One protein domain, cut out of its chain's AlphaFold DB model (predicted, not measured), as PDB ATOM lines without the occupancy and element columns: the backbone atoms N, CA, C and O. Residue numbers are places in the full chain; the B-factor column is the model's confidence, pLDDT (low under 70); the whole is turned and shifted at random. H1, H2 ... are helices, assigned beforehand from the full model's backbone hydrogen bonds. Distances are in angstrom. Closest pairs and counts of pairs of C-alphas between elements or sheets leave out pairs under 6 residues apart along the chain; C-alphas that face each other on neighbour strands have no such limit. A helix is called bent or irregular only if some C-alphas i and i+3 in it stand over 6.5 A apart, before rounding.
ATOM      1  N   ARG A  71      46.094  42.919 -70.217       71.38
ATOM      2  CA  ARG A  71      46.860  43.718 -71.196       71.38
ATOM      3  C   ARG A  71      46.671  45.224 -71.017       71.38
ATOM      4  O   ARG A  71      47.483  45.989 -71.523       71.38
ATOM      5  N   SER A  72      45.634  45.646 -70.295       77.81
ATOM      6  CA  SER A  72      45.312  47.053 -70.038       77.81
ATOM      7  C   SER A  72      44.778  47.277 -68.619       77.81
ATOM      8  O   SER A  72      44.262  46.358 -67.975       77.81
ATOM      9  N   LEU A  73      44.829  48.528 -68.147       78.62
ATOM     10  CA  LEU A  73      44.236  48.936 -66.865       78.62
ATOM     11  C   LEU A  73      42.740  48.583 -66.768       78.62
ATOM     12  O   LEU A  73      42.267  48.215 -65.696       78.62
ATOM     13  N   ALA A  74      42.003  48.629 -67.882       82.88
ATOM     14  CA  ALA A  74      40.591  48.252 -67.922       82.88
ATOM     15  C   ALA A  74      40.384  46.750 -67.653       82.88
ATOM     16  O   ALA A  74      39.541  46.372 -66.838       82.88
ATOM     17  N   THR A  75      41.199  45.888 -68.274       82.69
ATOM     18  CA  THR A  75      41.158  44.436 -68.016       82.69
ATOM     19  C   THR A  75      41.572  44.092 -66.586       82.69
ATOM     20  O   THR A  75      40.958  43.226 -65.966       82.69
ATOM     21  N   PHE A  76      42.543  44.823 -66.025       82.94
ATOM     22  CA  PHE A  76      42.959  44.664 -64.633       82.94
ATOM     23  C   PHE A  76      41.857  45.067 -63.645       82.94
ATOM     24  O   PHE A  76      41.559  44.320 -62.717       82.94
ATOM     25  N   ARG A  77      41.187  46.204 -63.874       85.75
ATOM     26  CA  ARG A  77      40.037  46.629 -63.059       85.75
ATOM     27  C   ARG A  77      38.929  45.578 -63.055       85.75
ATOM     28  O   ARG A  77      38.451  45.212 -61.990       85.75
ATOM     29  N   SER A  78      38.568  45.051 -64.226       85.38
ATOM     30  CA  SER A  78      37.565  43.980 -64.340       85.38
ATOM     31  C   SER A  78      37.977  42.718 -63.570       85.38
ATOM     32  O   SER A  78      37.161  42.129 -62.860       85.38
ATOM     33  N   PHE A  79      39.255  42.333 -63.644       85.44
ATOM     34  CA  PHE A  79      39.815  41.211 -62.888       85.44
ATOM     35  C   PHE A  79      39.719  41.415 -61.368       85.44
ATOM     36  O   PHE A  79      39.233  40.527 -60.668       85.44
ATOM     37  N   ILE A  80      40.134  42.582 -60.862       87.62
ATOM     38  CA  ILE A  80      40.095  42.891 -59.427       87.62
ATOM     39  C   ILE A  80      38.656  42.940 -58.917       87.62
ATOM     40  O   ILE A  80      38.361  42.321 -57.901       87.62
ATOM     41  N   VAL A  81      37.744  43.601 -59.637       89.19
ATOM     42  CA  VAL A  81      36.339  43.722 -59.217       89.19
ATOM     43  C   VAL A  81      35.673  42.351 -59.097       89.19
ATOM     44  O   VAL A  81      35.025  42.088 -58.090       89.19
ATOM     45  N   ARG A  82      35.888  41.442 -60.062       87.00
ATOM     46  CA  ARG A  82      35.336  40.071 -60.023       87.00
ATOM     47  C   ARG A  82      35.831  39.254 -58.831       87.00
ATOM     48  O   ARG A  82      35.123  38.378 -58.342       87.00
ATOM     49  N   ARG A  83      37.069  39.491 -58.397       87.62
ATOM     50  CA  ARG A  83      37.665  38.783 -57.258       87.62
ATOM     51  C   ARG A  83      37.233  39.403 -55.941       87.62
ATOM     52  O   ARG A  83      36.821  38.675 -55.041       87.62
ATOM     53  N   LEU A  84      37.231  40.731 -55.870       89.56
ATOM     54  CA  LEU A  84      36.774  41.476 -54.705       89.56
ATOM     55  C   LEU A  84      35.302  41.173 -54.405       89.56
ATOM     56  O   LEU A  84      34.975  40.859 -53.268       89.56
ATOM     57  N   SER A  85      34.429  41.135 -55.417       90.31
ATOM     58  CA  SER A  85      33.009  40.805 -55.226       90.31
ATOM     59  C   SER A  85      32.771  39.409 -54.646       90.31
ATOM     60  O   SER A  85      31.704  39.157 -54.098       90.31
ATOM     61  N   ARG A  86      33.739  38.492 -54.770       86.69
ATOM     62  CA  ARG A  86      33.649  37.137 -54.216       86.69
ATOM     63  C   ARG A  86      34.104  37.070 -52.757       86.69
ATOM     64  O   ARG A  86      33.465  36.383 -51.970       86.69
ATOM     65  N   ILE A  87      35.199  37.743 -52.405       87.75
ATOM     66  CA  ILE A  87      35.811  37.647 -51.065       87.75
ATOM     67  C   ILE A  87      35.260  38.688 -50.081       87.75
ATOM     68  O   ILE A  87      35.125  38.409 -48.892       87.75
ATOM     69  N   TYR A  88      34.913  39.879 -50.573       91.12
ATOM     70  CA  TYR A  88      34.561  41.028 -49.741       91.12
ATOM     71  C   TYR A  88      33.242  40.868 -48.971       91.12
ATOM     72  O   TYR A  88      33.223  41.234 -47.797       91.12
ATOM     73  N   PRO A  89      32.160  40.284 -49.537       92.06
ATOM     74  CA  PRO A  89      30.911  40.104 -48.794       92.06
ATOM     75  C   PRO A  89      31.089  39.234 -47.546       92.06
ATOM     76  O   PRO A  89      30.604  39.580 -46.471       92.06
ATOM     77  N   LEU A  90      31.834  38.132 -47.677       90.81
ATOM     78  CA  LEU A  90      32.136  37.246 -46.555       90.81
ATOM     79  C   LEU A  90      33.045  37.941 -45.534       90.81
ATOM     80  O   LEU A  90      32.794  37.865 -44.332       90.81
ATOM     81  N   HIS A  91      34.071  38.653 -46.009       90.31
ATOM     82  CA  HIS A  91      34.976  39.404 -45.140       90.31
ATOM     83  C   HIS A  91      34.225  40.445 -44.306       90.31
ATOM     84  O   HIS A  91      34.354  40.442 -43.086       90.31
ATOM     85  N   LEU A  92      33.367  41.263 -44.926       92.81
ATOM     86  CA  LEU A  92      32.552  42.258 -44.220       92.81
ATOM     87  C   LEU A  92      31.610  41.637 -43.191       92.81
ATOM     88  O   LEU A  92      31.468  42.185 -42.102       92.81
ATOM     89  N   LEU A  93      30.983  40.503 -43.515       92.94
ATOM     90  CA  LEU A  93      30.100  39.810 -42.581       92.94
ATOM     91  C   LEU A  93      30.868  39.363 -41.331       92.94
ATOM     92  O   LEU A  93      30.445  39.638 -40.209       92.94
ATOM     93  N   THR A  94      32.019  38.713 -41.523       91.00
ATOM     94  CA  THR A  94      32.846  38.250 -40.397       91.00
ATOM     95  C   THR A  94      33.451  39.413 -39.613       91.00
ATOM     96  O   THR A  94      33.413  39.404 -38.387       91.00
ATOM     97  N   LEU A  95      33.936  40.456 -40.293       91.56
ATOM     98  CA  LEU A  95      34.459  41.659 -39.654       91.56
ATOM     99  C   LEU A  95      33.378  42.359 -38.828       91.56
ATOM    100  O   LEU A  95      33.624  42.695 -37.676       91.56
ATOM    101  N   GLY A  96      32.174  42.534 -39.380       91.00
ATOM    102  CA  GLY A  96      31.046  43.142 -38.677       91.00
ATOM    103  C   GLY A  96      30.668  42.378 -37.409       91.00
ATOM    104  O   GLY A  96      30.438  42.994 -36.372       91.00
ATOM    105  N   PHE A  97      30.688  41.044 -37.462       90.94
ATOM    106  CA  PHE A  97      30.474  40.195 -36.290       90.94
ATOM    107  C   PHE A  97      31.526  40.436 -35.192       90.94
ATOM    108  O   PHE A  97      31.168  40.699 -34.046       90.94
ATOM    109  N   PHE A  98      32.819  40.422 -35.529       88.81
ATOM    110  CA  PHE A  98      33.881  40.655 -34.540       88.81
ATOM    111  C   PHE A  98      33.929  42.102 -34.033       88.81
ATOM    112  O   PHE A  98      34.215  42.325 -32.858       88.81
ATOM    113  N   VAL A  99      33.608  43.086 -34.877       90.56
ATOM    114  CA  VAL A  99      33.463  44.489 -34.458       90.56
ATOM    115  C   VAL A  99      32.298  44.636 -33.484       90.56
ATOM    116  O   VAL A  99      32.455  45.300 -32.463       90.56
ATOM    117  N   ALA A 100      31.160  43.980 -33.732       90.06
ATOM    118  CA  ALA A 100      30.028  43.988 -32.808       90.06
ATOM    119  C   ALA A 100      30.401  43.392 -31.441       90.06
ATOM    120  O   ALA A 100      30.038  43.964 -30.415       90.06
ATOM    121  N   ILE A 101      31.184  42.305 -31.414       87.75
ATOM    122  CA  ILE A 101      31.735  41.739 -30.171       87.75
ATOM    123  C   ILE A 101      32.667  42.740 -29.476       87.75
ATOM    124  O   ILE A 101      32.545  42.948 -28.271       87.75
ATOM    125  N   GLY A 102      33.564  43.390 -30.222       86.75
ATOM    126  CA  GLY A 102      34.473  44.401 -29.678       86.75
ATOM    127  C   GLY A 102      33.733  45.583 -29.049       86.75
ATOM    128  O   GLY A 102      34.053  45.995 -27.937       86.75
ATOM    129  N   VAL A 103      32.686  46.078 -29.716       88.44
ATOM    130  CA  VAL A 103      31.809  47.137 -29.192       88.44
ATOM    131  C   VAL A 103      31.035  46.655 -27.965       88.44
ATOM    132  O   VAL A 103      30.983  47.366 -26.966       88.44
ATOM    133  N   ALA A 104      30.471  45.445 -27.994       88.12
ATOM    134  CA  ALA A 104      29.767  44.873 -26.848       88.12
ATOM    135  C   ALA A 104      30.689  44.722 -25.628       88.12
ATOM    136  O   ALA A 104      30.272  45.001 -24.504       88.12
ATOM    137  N   GLY A 105      31.951  44.345 -25.839       86.38
ATOM    138  CA  GLY A 105      32.949  44.302 -24.776       86.38
ATOM    139  C   GLY A 105      33.352  45.685 -24.262       86.38
ATOM    140  O   GLY A 105      33.439  45.876 -23.052       86.38
ATOM    141  N   ALA A 106      33.503  46.679 -25.143       84.50
ATOM    142  CA  ALA A 106      33.763  48.066 -24.745       84.50
ATOM    143  C   ALA A 106      32.610  48.678 -23.924       84.50
ATOM    144  O   ALA A 106      32.845  49.499 -23.041       84.50
ATOM    145  N   LEU A 107      31.370  48.250 -24.184       88.31
ATOM    146  CA  LEU A 107      30.178  48.622 -23.416       88.31
ATOM    147  C   LEU A 107      29.996  47.800 -22.124       88.31
ATOM    148  O   LEU A 107      29.035  48.029 -21.393       88.31
ATOM    149  N   GLY A 108      30.877  46.835 -21.842       85.19
ATOM    150  CA  GLY A 108      30.793  45.965 -20.664       85.19
ATOM    151  C   GLY A 108      29.701  44.890 -20.731       85.19
ATOM    152  O   GLY A 108      29.410  44.257 -19.721       85.19
ATOM    153  N   ILE A 109      29.098  44.664 -21.905       87.88
ATOM    154  CA  ILE A 109      28.061  43.640 -22.129       87.88
ATOM    155  C   ILE A 109      28.689  42.237 -22.167       87.88
ATOM    156  O   ILE A 109      28.060  41.261 -21.762       87.88
ATOM    157  N   VAL A 110      29.931  42.130 -22.650       84.25
ATOM    158  CA  VAL A 110      30.676  40.870 -22.795       84.25
ATOM    159  C   VAL A 110      32.052  41.010 -22.150       84.25
ATOM    160  O   VAL A 110      32.725  42.023 -22.328       84.25
ATOM    161  N   HIS A 111      32.500  39.990 -21.417       80.88
ATOM    162  CA  HIS A 111      33.859  39.961 -20.881       80.88
ATOM    163  C   HIS A 111      34.838  39.506 -21.970       80.88
ATOM    164  O   HIS A 111      34.699  38.414 -22.518       80.88
ATOM    165  N   LEU A 112      35.814  40.352 -22.301       80.38
ATOM    166  CA  LEU A 112      36.851  40.051 -23.287       80.38
ATOM    167  C   LEU A 112      38.119  39.597 -22.557       80.38
ATOM    168  O   LEU A 112      38.721  40.386 -21.836       80.38
ATOM    169  N   GLU A 113      38.560  38.359 -22.780       73.81
ATOM    170  CA  GLU A 113      39.810  37.846 -22.191       73.81
ATOM    171  C   GLU A 113      41.047  38.619 -22.670       73.81
ATOM    172  O   GLU A 113      42.012  38.788 -21.929       73.81
ATOM    173  N   ASN A 114      41.023  39.111 -23.913       77.75
ATOM    174  CA  ASN A 114      42.104  39.905 -24.484       77.75
ATOM    175  C   ASN A 114      41.546  41.127 -25.241       77.75
ATOM    176  O   ASN A 114      41.267  41.032 -26.442       77.75
ATOM    177  N   PRO A 115      41.389  42.280 -24.563       76.44
ATOM    178  CA  PRO A 115      40.843  43.501 -25.161       76.44
ATOM    179  C   PRO A 115      41.655  44.021 -26.355       76.44
ATOM    180  O   PRO A 115      41.079  44.587 -27.281       76.44
ATOM    181  N   ALA A 116      42.972  43.776 -26.384       78.94
ATOM    182  CA  ALA A 116      43.848  44.225 -27.470       78.94
ATOM    183  C   ALA A 116      43.507  43.573 -28.824       78.94
ATOM    184  O   ALA A 116      43.779  44.148 -29.875       78.94
ATOM    185  N   ARG A 117      42.847  42.403 -28.828       79.44
ATOM    186  CA  ARG A 117      42.396  41.736 -30.064       79.44
ATOM    187  C   ARG A 117      41.223  42.431 -30.750       79.44
ATOM    188  O   ARG A 117      40.974  42.155 -31.921       79.44
ATOM    189  N   PHE A 118      40.513  43.307 -30.044       82.94
ATOM    190  CA  PHE A 118      39.309  43.984 -30.530       82.94
ATOM    191  C   PHE A 118      39.524  45.488 -30.720       82.94
ATOM    192  O   PHE A 118      38.579  46.271 -30.630       82.94
ATOM    193  N   ASP A 119      40.765  45.899 -30.994       84.44
ATOM    194  CA  ASP A 119      41.105  47.299 -31.220       84.44
ATOM    195  C   ASP A 119      40.399  47.866 -32.463       84.44
ATOM    196  O   ASP A 119      40.746  47.572 -33.616       84.44
ATOM    197  N   LEU A 120      39.415  48.733 -32.214       85.44
ATOM    198  CA  LEU A 120      38.617  49.403 -33.234       85.44
ATOM    199  C   LEU A 120      39.454  50.325 -34.134       85.44
ATOM    200  O   LEU A 120      39.066  50.558 -35.280       85.44
ATOM    201  N   ALA A 121      40.625  50.788 -33.682       86.94
ATOM    202  CA  ALA A 121      41.530  51.587 -34.506       86.94
ATOM    203  C   ALA A 121      42.088  50.798 -35.703       86.94
ATOM    204  O   ALA A 121      42.469  51.390 -36.713       86.94
ATOM    205  N   THR A 122      42.087  49.462 -35.634       86.81
ATOM    206  CA  THR A 122      42.575  48.598 -36.718       86.81
ATOM    207  C   THR A 122      41.521  48.297 -37.789       86.81
ATOM    208  O   THR A 122      41.870  47.827 -38.874       86.81
ATOM    209  N   VAL A 123      40.242  48.626 -37.559       88.81
ATOM    210  CA  VAL A 123      39.132  48.369 -38.503       88.81
ATOM    211  C   VAL A 123      39.388  48.920 -39.915       88.81
ATOM    212  O   VAL A 123      39.130  48.189 -40.874       88.81
ATOM    213  N   PRO A 124      39.949  50.131 -40.115       91.62
ATOM    214  CA  PRO A 124      40.276  50.621 -41.455       91.62
ATOM    215  C   PRO A 124      41.252  49.711 -42.219       91.62
ATOM    216  O   PRO A 124      41.081  49.490 -43.417       91.62
ATOM    217  N   LEU A 125      42.237  49.120 -41.532       88.81
ATOM    218  CA  LEU A 125      43.192  48.183 -42.138       88.81
ATOM    219  C   LEU A 125      42.511  46.869 -42.542       88.81
ATOM    220  O   LEU A 125      42.863  46.262 -43.558       88.81
ATOM    221  N   HIS A 126      41.499  46.449 -41.782       89.94
ATOM    222  CA  HIS A 126      40.651  45.306 -42.119       89.94
ATOM    223  C   HIS A 126      39.736  45.590 -43.308       89.94
ATOM    224  O   HIS A 126      39.638  44.742 -44.193       89.94
ATOM    225  N   LEU A 127      39.140  46.782 -43.391       90.31
ATOM    226  CA  LEU A 127      38.311  47.202 -44.529       90.31
ATOM    227  C   LEU A 127      39.103  47.276 -45.837       90.31
ATOM    228  O   LEU A 127      38.571  46.943 -46.895       90.31
ATOM    229  N   LEU A 128      40.372  47.681 -45.758       89.56
ATOM    230  CA  LEU A 128      41.303  47.705 -46.888       89.56
ATOM    231  C   LEU A 128      41.960  46.343 -47.167       89.56
ATOM    232  O   LEU A 128      42.668  46.204 -48.163       89.56
ATOM    233  N   MET A 129      41.738  45.342 -46.306       88.12
ATOM    234  CA  MET A 129      42.376  44.020 -46.362       88.12
ATOM    235  C   MET A 129      43.916  44.085 -46.386       88.12
ATOM    236  O   MET A 129      44.568  43.234 -46.989       88.12
ATOM    237  N   ILE A 130      44.502  45.074 -45.704       88.38
ATOM    238  CA  ILE A 130      45.962  45.272 -45.580       88.38
ATOM    239  C   ILE A 130      46.496  44.952 -44.176       88.38
ATOM    240  O   ILE A 130      47.673  45.155 -43.889       88.38
ATOM    241  N   HIS A 131      45.640  44.442 -43.290       84.69
ATOM    242  CA  HIS A 131      45.992  44.116 -41.909       84.69
ATOM    243  C   HIS A 131      47.127  43.079 -41.797       84.69
ATOM    244  O   HIS A 131      47.950  43.186 -40.900       84.69
ATOM    245  N   ALA A 132      47.255  42.127 -42.731       85.81
ATOM    246  CA  ALA A 132      48.305  41.101 -42.677       85.81
ATOM    247  C   ALA A 132      49.581  41.456 -43.461       85.81
ATOM    248  O   ALA A 132      50.417  40.592 -43.711       85.81
ATOM    249  N   TRP A 133      49.751  42.715 -43.874       83.00
ATOM    250  CA  TRP A 133      50.918  43.147 -44.660       83.00
ATOM    251  C   TRP A 133      52.135  43.502 -43.784       83.00
ATOM    252  O   TRP A 133      53.118  44.042 -44.284       83.00
ATOM    253  N   GLY A 134      52.064  43.233 -42.475       79.69
ATOM    254  CA  GLY A 134      53.078  43.634 -41.494       79.69
ATOM    255  C   GLY A 134      52.922  45.072 -40.986       79.69
ATOM    256  O   GLY A 134      53.855  45.622 -40.415       79.69
ATOM    257  N   LEU A 135      51.754  45.691 -41.200       78.00
ATOM    258  CA  LEU A 135      51.441  47.046 -40.720       78.00
ATOM    259  C   LEU A 135      51.004  47.086 -39.249       78.00
ATOM    260  O   LEU A 135      50.935  48.163 -38.663       78.00
ATOM    261  N   MET A 136      50.685  45.932 -38.666       77.06
ATOM    262  CA  MET A 136      50.288  45.783 -37.269       77.06
ATOM    263  C   MET A 136      51.120  44.683 -36.602       77.06
ATOM    264  O   MET A 136      51.471  43.709 -37.273       77.06
ATOM    265  N   PRO A 137      51.451  44.842 -35.308       69.88
ATOM    266  CA  PRO A 137      52.241  43.861 -34.567       69.88
ATOM    267  C   PRO A 137      51.477  42.551 -34.341       69.88
ATOM    268  O   PRO A 137      52.090  41.489 -34.350       69.88
ATOM    269  N   ASP A 138      50.149  42.626 -34.212       75.31
ATOM    270  CA  ASP A 138      49.283  41.491 -33.906       75.31
ATOM    271  C   ASP A 138      48.086  41.417 -34.860       75.31
ATOM    272  O   ASP A 138      47.573  42.432 -35.331       75.31
ATOM    273  N   LEU A 139      47.608  40.196 -35.108       80.12
ATOM    274  CA  LEU A 139      46.397  39.923 -35.884       80.12
ATOM    275  C   LEU A 139      45.145  40.135 -35.016       80.12
ATOM    276  O   LEU A 139      44.891  39.370 -34.083       80.12
ATOM    277  N   THR A 140      44.362  41.167 -35.336       82.50
ATOM    278  CA  THR A 140      43.133  41.545 -34.613       82.50
ATOM    279  C   THR A 140      41.859  40.982 -35.260       82.50
ATOM    280  O   THR A 140      41.844  40.623 -36.438       82.50
ATOM    281  N   PHE A 141      40.766  40.921 -34.489       83.00
ATOM    282  CA  PHE A 141      39.446  40.412 -34.884       83.00
ATOM    283  C   PHE A 141      39.454  38.953 -35.371       83.00
ATOM    284  O   PHE A 141      39.487  38.023 -34.566       83.00
ATOM    285  N   ASN A 142      39.399  38.747 -36.688       83.88
ATOM    286  CA  ASN A 142      39.360  37.433 -37.305       83.88
ATOM    287  C   ASN A 142      40.784  36.985 -37.632       83.88
ATOM    288  O   ASN A 142      41.324  37.357 -38.667       83.88
ATOM    289  N   TYR A 143      41.379  36.142 -36.790       77.06
ATOM    290  CA  TYR A 143      42.733  35.650 -37.042       77.06
ATOM    291  C   TYR A 143      42.872  35.046 -38.449       77.06
ATOM    292  O   TYR A 143      43.765  35.432 -39.193       77.06
ATOM    293  N   VAL A 144      41.931  34.195 -38.876       80.00
ATOM    294  CA  VAL A 144      41.973  33.475 -40.166       80.00
ATOM    295  C   VAL A 144      41.935  34.420 -41.382       80.00
ATOM    296  O   VAL A 144      42.368  34.038 -42.477       80.00
ATOM    297  N   SER A 145      41.471  35.671 -41.221       84.56
ATOM    298  CA  SER A 145      41.397  36.636 -42.329       84.56
ATOM    299  C   SER A 145      42.762  37.063 -42.866       84.56
ATOM    300  O   SER A 145      42.820  37.622 -43.965       84.56
ATOM    301  N   TRP A 146      43.859  36.735 -42.169       83.00
ATOM    302  CA  TRP A 146      45.221  36.970 -42.655       83.00
ATOM    303  C   TRP A 146      45.444  36.373 -44.050       83.00
ATOM    304  O   TRP A 146      46.061  36.997 -44.913       83.00
ATOM    305  N   SER A 147      44.862  35.197 -44.300       81.62
ATOM    306  CA  SER A 147      44.977  34.495 -45.579       81.62
ATOM    307  C   SER A 147      44.284  35.242 -46.726       81.62
ATOM    308  O   SER A 147      44.829  35.323 -47.828       81.62
ATOM    309  N   LEU A 148      43.137  35.876 -46.454       85.50
ATOM    310  CA  LEU A 148      42.423  36.728 -47.412       85.50
ATOM    311  C   LEU A 148      43.203  38.015 -47.708       85.50
ATOM    312  O   LEU A 148      43.236  38.470 -48.850       85.50
ATOM    313  N   SER A 149      43.851  38.597 -46.694       87.25
ATOM    314  CA  SER A 149      44.715  39.773 -46.860       87.25
ATOM    315  C   SER A 149      45.973  39.455 -47.683       87.25
ATOM    316  O   SER A 149      46.360  40.244 -48.551       87.25
ATOM    317  N   ALA A 150      46.567  38.274 -47.488       84.19
ATOM    318  CA  ALA A 150      47.673  37.781 -48.307       84.19
ATOM    319  C   ALA A 150      47.238  37.499 -49.760       84.19
ATOM    320  O   ALA A 150      47.939  37.861 -50.706       84.19
ATOM    321  N   GLU A 151      46.055  36.914 -49.961       85.06
ATOM    322  CA  GLU A 151      45.489  36.709 -51.297       85.06
ATOM    323  C   GLU A 151      45.213  38.048 -52.007       85.06
ATOM    324  O   GLU A 151      45.527  38.207 -53.190       85.06
ATOM    325  N   TRP A 152      44.708  39.044 -51.276       89.12
ATOM    326  CA  TRP A 152      44.509  40.401 -51.783       89.12
ATOM    327  C   TRP A 152      45.820  41.051 -52.242       89.12
ATOM    328  O   TRP A 152      45.886  41.604 -53.343       89.12
ATOM    329  N   MET A 153      46.894  40.912 -51.460       87.44
ATOM    330  CA  MET A 153      48.236  41.347 -51.857       87.44
ATOM    331  C   MET A 153      48.682  40.678 -53.163       87.44
ATOM    332  O   MET A 153      49.153  41.358 -54.076       87.44
ATOM    333  N   ALA A 154      48.493  39.361 -53.291       84.12
ATOM    334  CA  ALA A 154      48.859  38.626 -54.499       84.12
ATOM    335  C   ALA A 154      48.088  39.125 -55.738       84.12
ATOM    336  O   ALA A 154      48.669  39.256 -56.819       84.12
ATOM    337  N   TYR A 155      46.805  39.467 -55.590       87.00
ATOM    338  CA  TYR A 155      46.005  40.048 -56.672       87.00
ATOM    339  C   TYR A 155      46.507  41.422 -57.119       87.00
ATOM    340  O   TYR A 155      46.529  41.698 -58.321       87.00
ATOM    341  N   LEU A 156      46.938  42.264 -56.179       87.31
ATOM    342  CA  LEU A 156      47.501  43.581 -56.480       87.31
ATOM    343  C   LEU A 156      48.917  43.496 -57.068       87.31
ATOM    344  O   LEU A 156      49.262  44.295 -57.939       87.31
ATOM    345  N   ALA A 157      49.718  42.511 -56.652       84.94
ATOM    346  CA  ALA A 157      51.064  42.270 -57.176       84.94
ATOM    347  C   ALA A 157      51.064  41.631 -58.578       84.94
ATOM    348  O   ALA A 157      52.013  41.806 -59.346       84.94
ATOM    349  N   PHE A 158      49.992  40.922 -58.943       83.62
ATOM    350  CA  PHE A 158      49.854  40.219 -60.221       83.62
ATOM    351  C   PHE A 158      50.249  41.031 -61.473       83.62
ATOM    352  O   PHE A 158      51.053  40.525 -62.257       83.62
ATOM    353  N   PRO A 159      49.759  42.267 -61.711       81.06
ATOM    354  CA  PRO A 159      50.131  43.039 -62.897       81.06
ATOM    355  C   PRO A 159      51.624  43.375 -62.947       81.06
ATOM    356  O   PRO A 159      52.206  43.358 -64.032       81.06
ATOM    357  N   ALA A 160      52.257  43.644 -61.800       82.06
ATOM    358  CA  ALA A 160      53.693  43.899 -61.731       82.06
ATOM    359  C   ALA A 160      54.487  42.639 -62.102       82.06
ATOM    360  O   ALA A 160      55.381  42.701 -62.944       82.06
ATOM    361  N   ILE A 161      54.093  41.483 -61.556       82.19
ATOM    362  CA  ILE A 161      54.701  40.177 -61.852       82.19
ATOM    363  C   ILE A 161      54.525  39.814 -63.333       82.19
ATOM    364  O   ILE A 161      55.485  39.428 -64.004       82.19
ATOM    365  N   ALA A 162      53.317  39.982 -63.875       79.56
ATOM    366  CA  ALA A 162      53.014  39.699 -65.273       79.56
ATOM    367  C   ALA A 162      53.804  40.614 -66.225       79.56
ATOM    368  O   ALA A 162      54.323  40.155 -67.244       79.56
ATOM    369  N   LEU A 163      53.934  41.905 -65.900       79.50
ATOM    370  CA  LEU A 163      54.716  42.846 -66.699       79.50
ATOM    371  C   LEU A 163      56.219  42.543 -66.637       79.50
ATOM    372  O   LEU A 163      56.879  42.576 -67.676       79.50
ATOM    373  N   ALA A 164      56.745  42.219 -65.453       81.81
ATOM    374  CA  ALA A 164      58.141  41.838 -65.261       81.81
ATOM    375  C   ALA A 164      58.495  40.599 -66.095       81.81
ATOM    376  O   ALA A 164      59.443  40.636 -66.882       81.81
ATOM    377  N   TYR A 165      57.671  39.548 -66.015       81.56
ATOM    378  CA  TYR A 165      57.849  38.335 -66.812       81.56
ATOM    379  C   TYR A 165      57.828  38.621 -68.321       81.56
ATOM    380  O   TYR A 165      58.673  38.127 -69.063       81.56
ATOM    381  N   ARG A 166      56.913  39.483 -68.785       77.31
ATOM    382  CA  ARG A 166      56.814  39.849 -70.207       77.31
ATOM    383  C   ARG A 166      57.997  40.667 -70.722       77.31
ATOM    384  O   ARG A 166      58.302  40.570 -71.905       77.31
ATOM    385  N   ARG A 167      58.608  41.512 -69.885       80.06
ATOM    386  CA  ARG A 167      59.699  42.406 -70.310       80.06
ATOM    387  C   ARG A 167      61.089  41.810 -70.164       80.06
ATOM    388  O   ARG A 167      61.958  42.168 -70.948       80.06
ATOM    389  N   GLY A 168      61.304  40.941 -69.181       78.38
ATOM    390  CA  GLY A 168      62.642  40.430 -68.877       78.38
ATOM    391  C   GLY A 168      62.692  38.954 -68.506       78.38
ATOM    392  O   GLY A 168      63.699  38.518 -67.957       78.38
ATOM    393  N   GLY A 169      61.629  38.186 -68.772       80.25
ATOM    394  CA  GLY A 169      61.587  36.745 -68.523       80.25
ATOM    395  C   GLY A 169      61.750  36.378 -67.045       80.25
ATOM    396  O   GLY A 169      61.364  37.125 -66.144       80.25
ATOM    397  N   LEU A 170      62.334  35.204 -66.787       77.75
ATOM    398  CA  LEU A 170      62.574  34.698 -65.430       77.75
ATOM    399  C   LEU A 170      63.462  35.628 -64.571       77.75
ATOM    400  O   LEU A 170      63.103  35.846 -63.414       77.75
ATOM    401  N   PRO A 171      64.550  36.243 -65.082       78.44
ATOM    402  CA  PRO A 171      65.385  37.153 -64.287       78.44
ATOM    403  C   PRO A 171      64.636  38.363 -63.711       78.44
ATOM    404  O   PRO A 171      64.813  38.703 -62.541       78.44
ATOM    405  N   ALA A 172      63.760  38.998 -64.496       75.62
ATOM    406  CA  ALA A 172      62.966  40.137 -64.028       75.62
ATOM    407  C   ALA A 172      61.917  39.729 -62.981       75.62
ATOM    408  O   ALA A 172      61.631  40.487 -62.051       75.62
ATOM    409  N   LEU A 173      61.374  38.516 -63.099       77.81
ATOM    410  CA  LEU A 173      60.480  37.941 -62.098       77.81
ATOM    411  C   LEU A 173      61.222  37.693 -60.774       77.81
ATOM    412  O   LEU A 173      60.744  38.121 -59.726       77.81
ATOM    413  N   PHE A 174      62.424  37.109 -60.823       75.75
ATOM    414  CA  PHE A 174      63.282  36.957 -59.644       75.75
ATOM    415  C   PHE A 174      63.605  38.305 -58.992       75.75
ATOM    416  O   PHE A 174      63.457  38.436 -57.782       75.75
ATOM    417  N   ALA A 175      63.959  39.333 -59.768       72.19
ATOM    418  CA  ALA A 175      64.220  40.670 -59.231       72.19
ATOM    419  C   ALA A 175      62.987  41.280 -58.532       72.19
ATOM    420  O   ALA A 175      63.110  41.871 -57.460       72.19
ATOM    421  N   THR A 176      61.794  41.079 -59.099       71.25
ATOM    422  CA  THR A 176      60.523  41.572 -58.537       71.25
ATOM    423  C   THR A 176      60.153  40.860 -57.230       71.25
ATOM    424  O   THR A 176      59.597  41.487 -56.333       71.25
ATOM    425  N   CYS A 177      60.496  39.576 -57.087       68.94
ATOM    426  CA  CYS A 177      60.254  38.799 -55.866       68.94
ATOM    427  C   CYS A 177      61.337  39.000 -54.788       68.94
ATOM    428  O   CYS A 177      61.044  38.923 -53.597       68.94
ATOM    429  N   VAL A 178      62.587  39.259 -55.186       61.84
ATOM    430  CA  VAL A 178      63.725  39.419 -54.263       61.84
ATOM    431  C   VAL A 178      63.802  40.837 -53.691       61.84
ATOM    432  O   VAL A 178      64.154  40.988 -52.525       61.84
ATOM    433  N   ALA A 179      63.420  41.876 -54.440       57.34
ATOM    434  CA  ALA A 179      63.477  43.258 -53.952       57.34
ATOM    435  C   ALA A 179      62.648  43.505 -52.664       57.34
ATOM    436  O   ALA A 179      63.189  44.100 -51.729       57.34
ATOM    437  N   PRO A 180      61.408  42.991 -52.520       59.28
ATOM    438  CA  PRO A 180      60.652  43.087 -51.266       59.28
ATOM    439  C   PRO A 180      61.232  42.213 -50.141       59.28
ATOM    440  O   PRO A 180      61.227  42.617 -48.982       59.28
ATOM    441  N   ALA A 181      61.777  41.036 -50.469       55.47
ATOM    442  CA  ALA A 181      62.378  40.118 -49.495       55.47
ATOM    443  C   ALA A 181      63.744  40.600 -48.965       55.47
ATOM    444  O   ALA A 181      64.156  40.236 -47.863       55.47
ATOM    445  N   CYS A 182      64.465  41.413 -49.738       47.69
ATOM    446  CA  CYS A 182      65.647  42.139 -49.280       47.69
ATOM    447  C   CYS A 182      65.263  43.378 -48.460       47.69
ATOM    448  O   CYS A 182      65.966  43.708 -47.508       47.69
ATOM    449  N   TRP A 183      64.132  44.023 -48.772       44.62
ATOM    450  CA  TRP A 183      63.600  45.134 -47.978       44.62
ATOM    451  C   TRP A 183      63.148  44.683 -46.580       44.62
ATOM    452  O   TRP A 183      63.508  45.324 -45.596       44.62
ATOM    453  N   SER A 184      62.488  43.524 -46.453       46.25
ATOM    454  CA  SER A 184      62.099  42.964 -45.147       46.25
ATOM    455  C   SER A 184      63.288  42.490 -44.293       46.25
ATOM    456  O   SER A 184      63.222  42.549 -43.067       46.25
TER     457      SER A 184
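This is residues 71 to 184 of the 220 residues of the protein "Acyltransferase family protein" of Methylobrevis pamukkalensis (UniProt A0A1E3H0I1). What is the shape of this model? Two long bent helices, H4 and H1, make the longest axis, with H4a and H1a running opposite ways nearly side by side with few contacts, while H4b folds back from the end of H4a as a V. On the other arm of H1, H1b, the short helices H2 and H3 pack, and a long link leads from H3 back into H4; residues 166 to 171 and 178 to 183 of H4 stick out. What is it made of, and how large is it? The printed part has 114 residues with four named helices, in the order H1, H2, H3, H4, and no named strand, in the class all helix. It is loose, with a radius of gyration of the C-alphas of 17.8 A, and spans 58 by 32 by 18 A, only just elongated.

Where is the longest helix? H4, residues 143 to 184, was assigned as one helix by its hydrogen bonds but is bent, with C-alphas 167 and 170 9.6 A apart. Its arms are H4a, residues 143 to 167, 38.0 A long from C-alpha 143 at (42.733, 35.650, -37.042), and H4b, residues 170 to 184, 21.9 A long to C-alpha 184 at (62.099, 42.964, -45.147). H4a is itself irregular, with C-alphas 156 and 159 7.0 A apart, and has a kink of 39 degrees near residue 157. Where is the other long helix? H1, residues 73 to 106, was also assigned as one helix by its hydrogen bonds but is bent, with C-alphas 86 and 89 6.8 A apart. Its arms are H1a, residues 73 to 86, 20.3 A long from C-alpha 73 at (44.236, 48.936, -66.865), and H1b, residues 89 to 106, 25.5 A long. Which helices lie between them in the chain? H2 is residues 115 to 118, 5.6 A long, and H3 is residues 120 to 127, 11.5 A long and irregular, with C-alphas 121 and 124 7.1 A apart.

How do the arms of H4 stand? H4a touches H4b with residues 160 to 165 alone, and H4b touches it with residues 172 to 176 alone; the closest C-alphas are those of Ala 164 and Ala 172, 5.3 A apart. They run opposite ways at a steep tilt of 42 degrees. How does H1 stand to H4a? H1a and H4a are close but not clearly touching, opposite ways at a shallow tilt of 19 degrees, the closest C-alphas being those of Ile 80 and Tyr 155, 7.1 A apart. H1a and H1b stand at a steep tilt of 57 degrees. What is near H1b? H3 touches it, opposite ways at a shallow tilt of 1 degrees, the closest C-alphas being those of Val 99 and Leu 120, 7.2 A apart. H1b touches H2 with residues 98 to 105 alone, the closest C-alphas being those of Gly 102 and Phe 118, 4.9 A apart. How do the backbones run? Every O i to N i+4 pair is within hydrogen-bond range in H1b, against 9 of 10 in H1a, 2 of 4 in H3, 17 of 21 in H4a and 9 of 11 in H4b; H2 is too short for such a pair.

How far does it reach? The two C-alphas farthest apart are those of Ile 109 and Gly 168, at 58.2 A, and the printed part has no cut. Which links are long? The link from H3 to H4, residues 128 to 142, is long, the link from H1 to H2 is short and the link from H2 to H3 is tight. Where is confidence low? The mean pLDDT of the printed part is 82.0, and residues 137 and 177 to 184 are under 70.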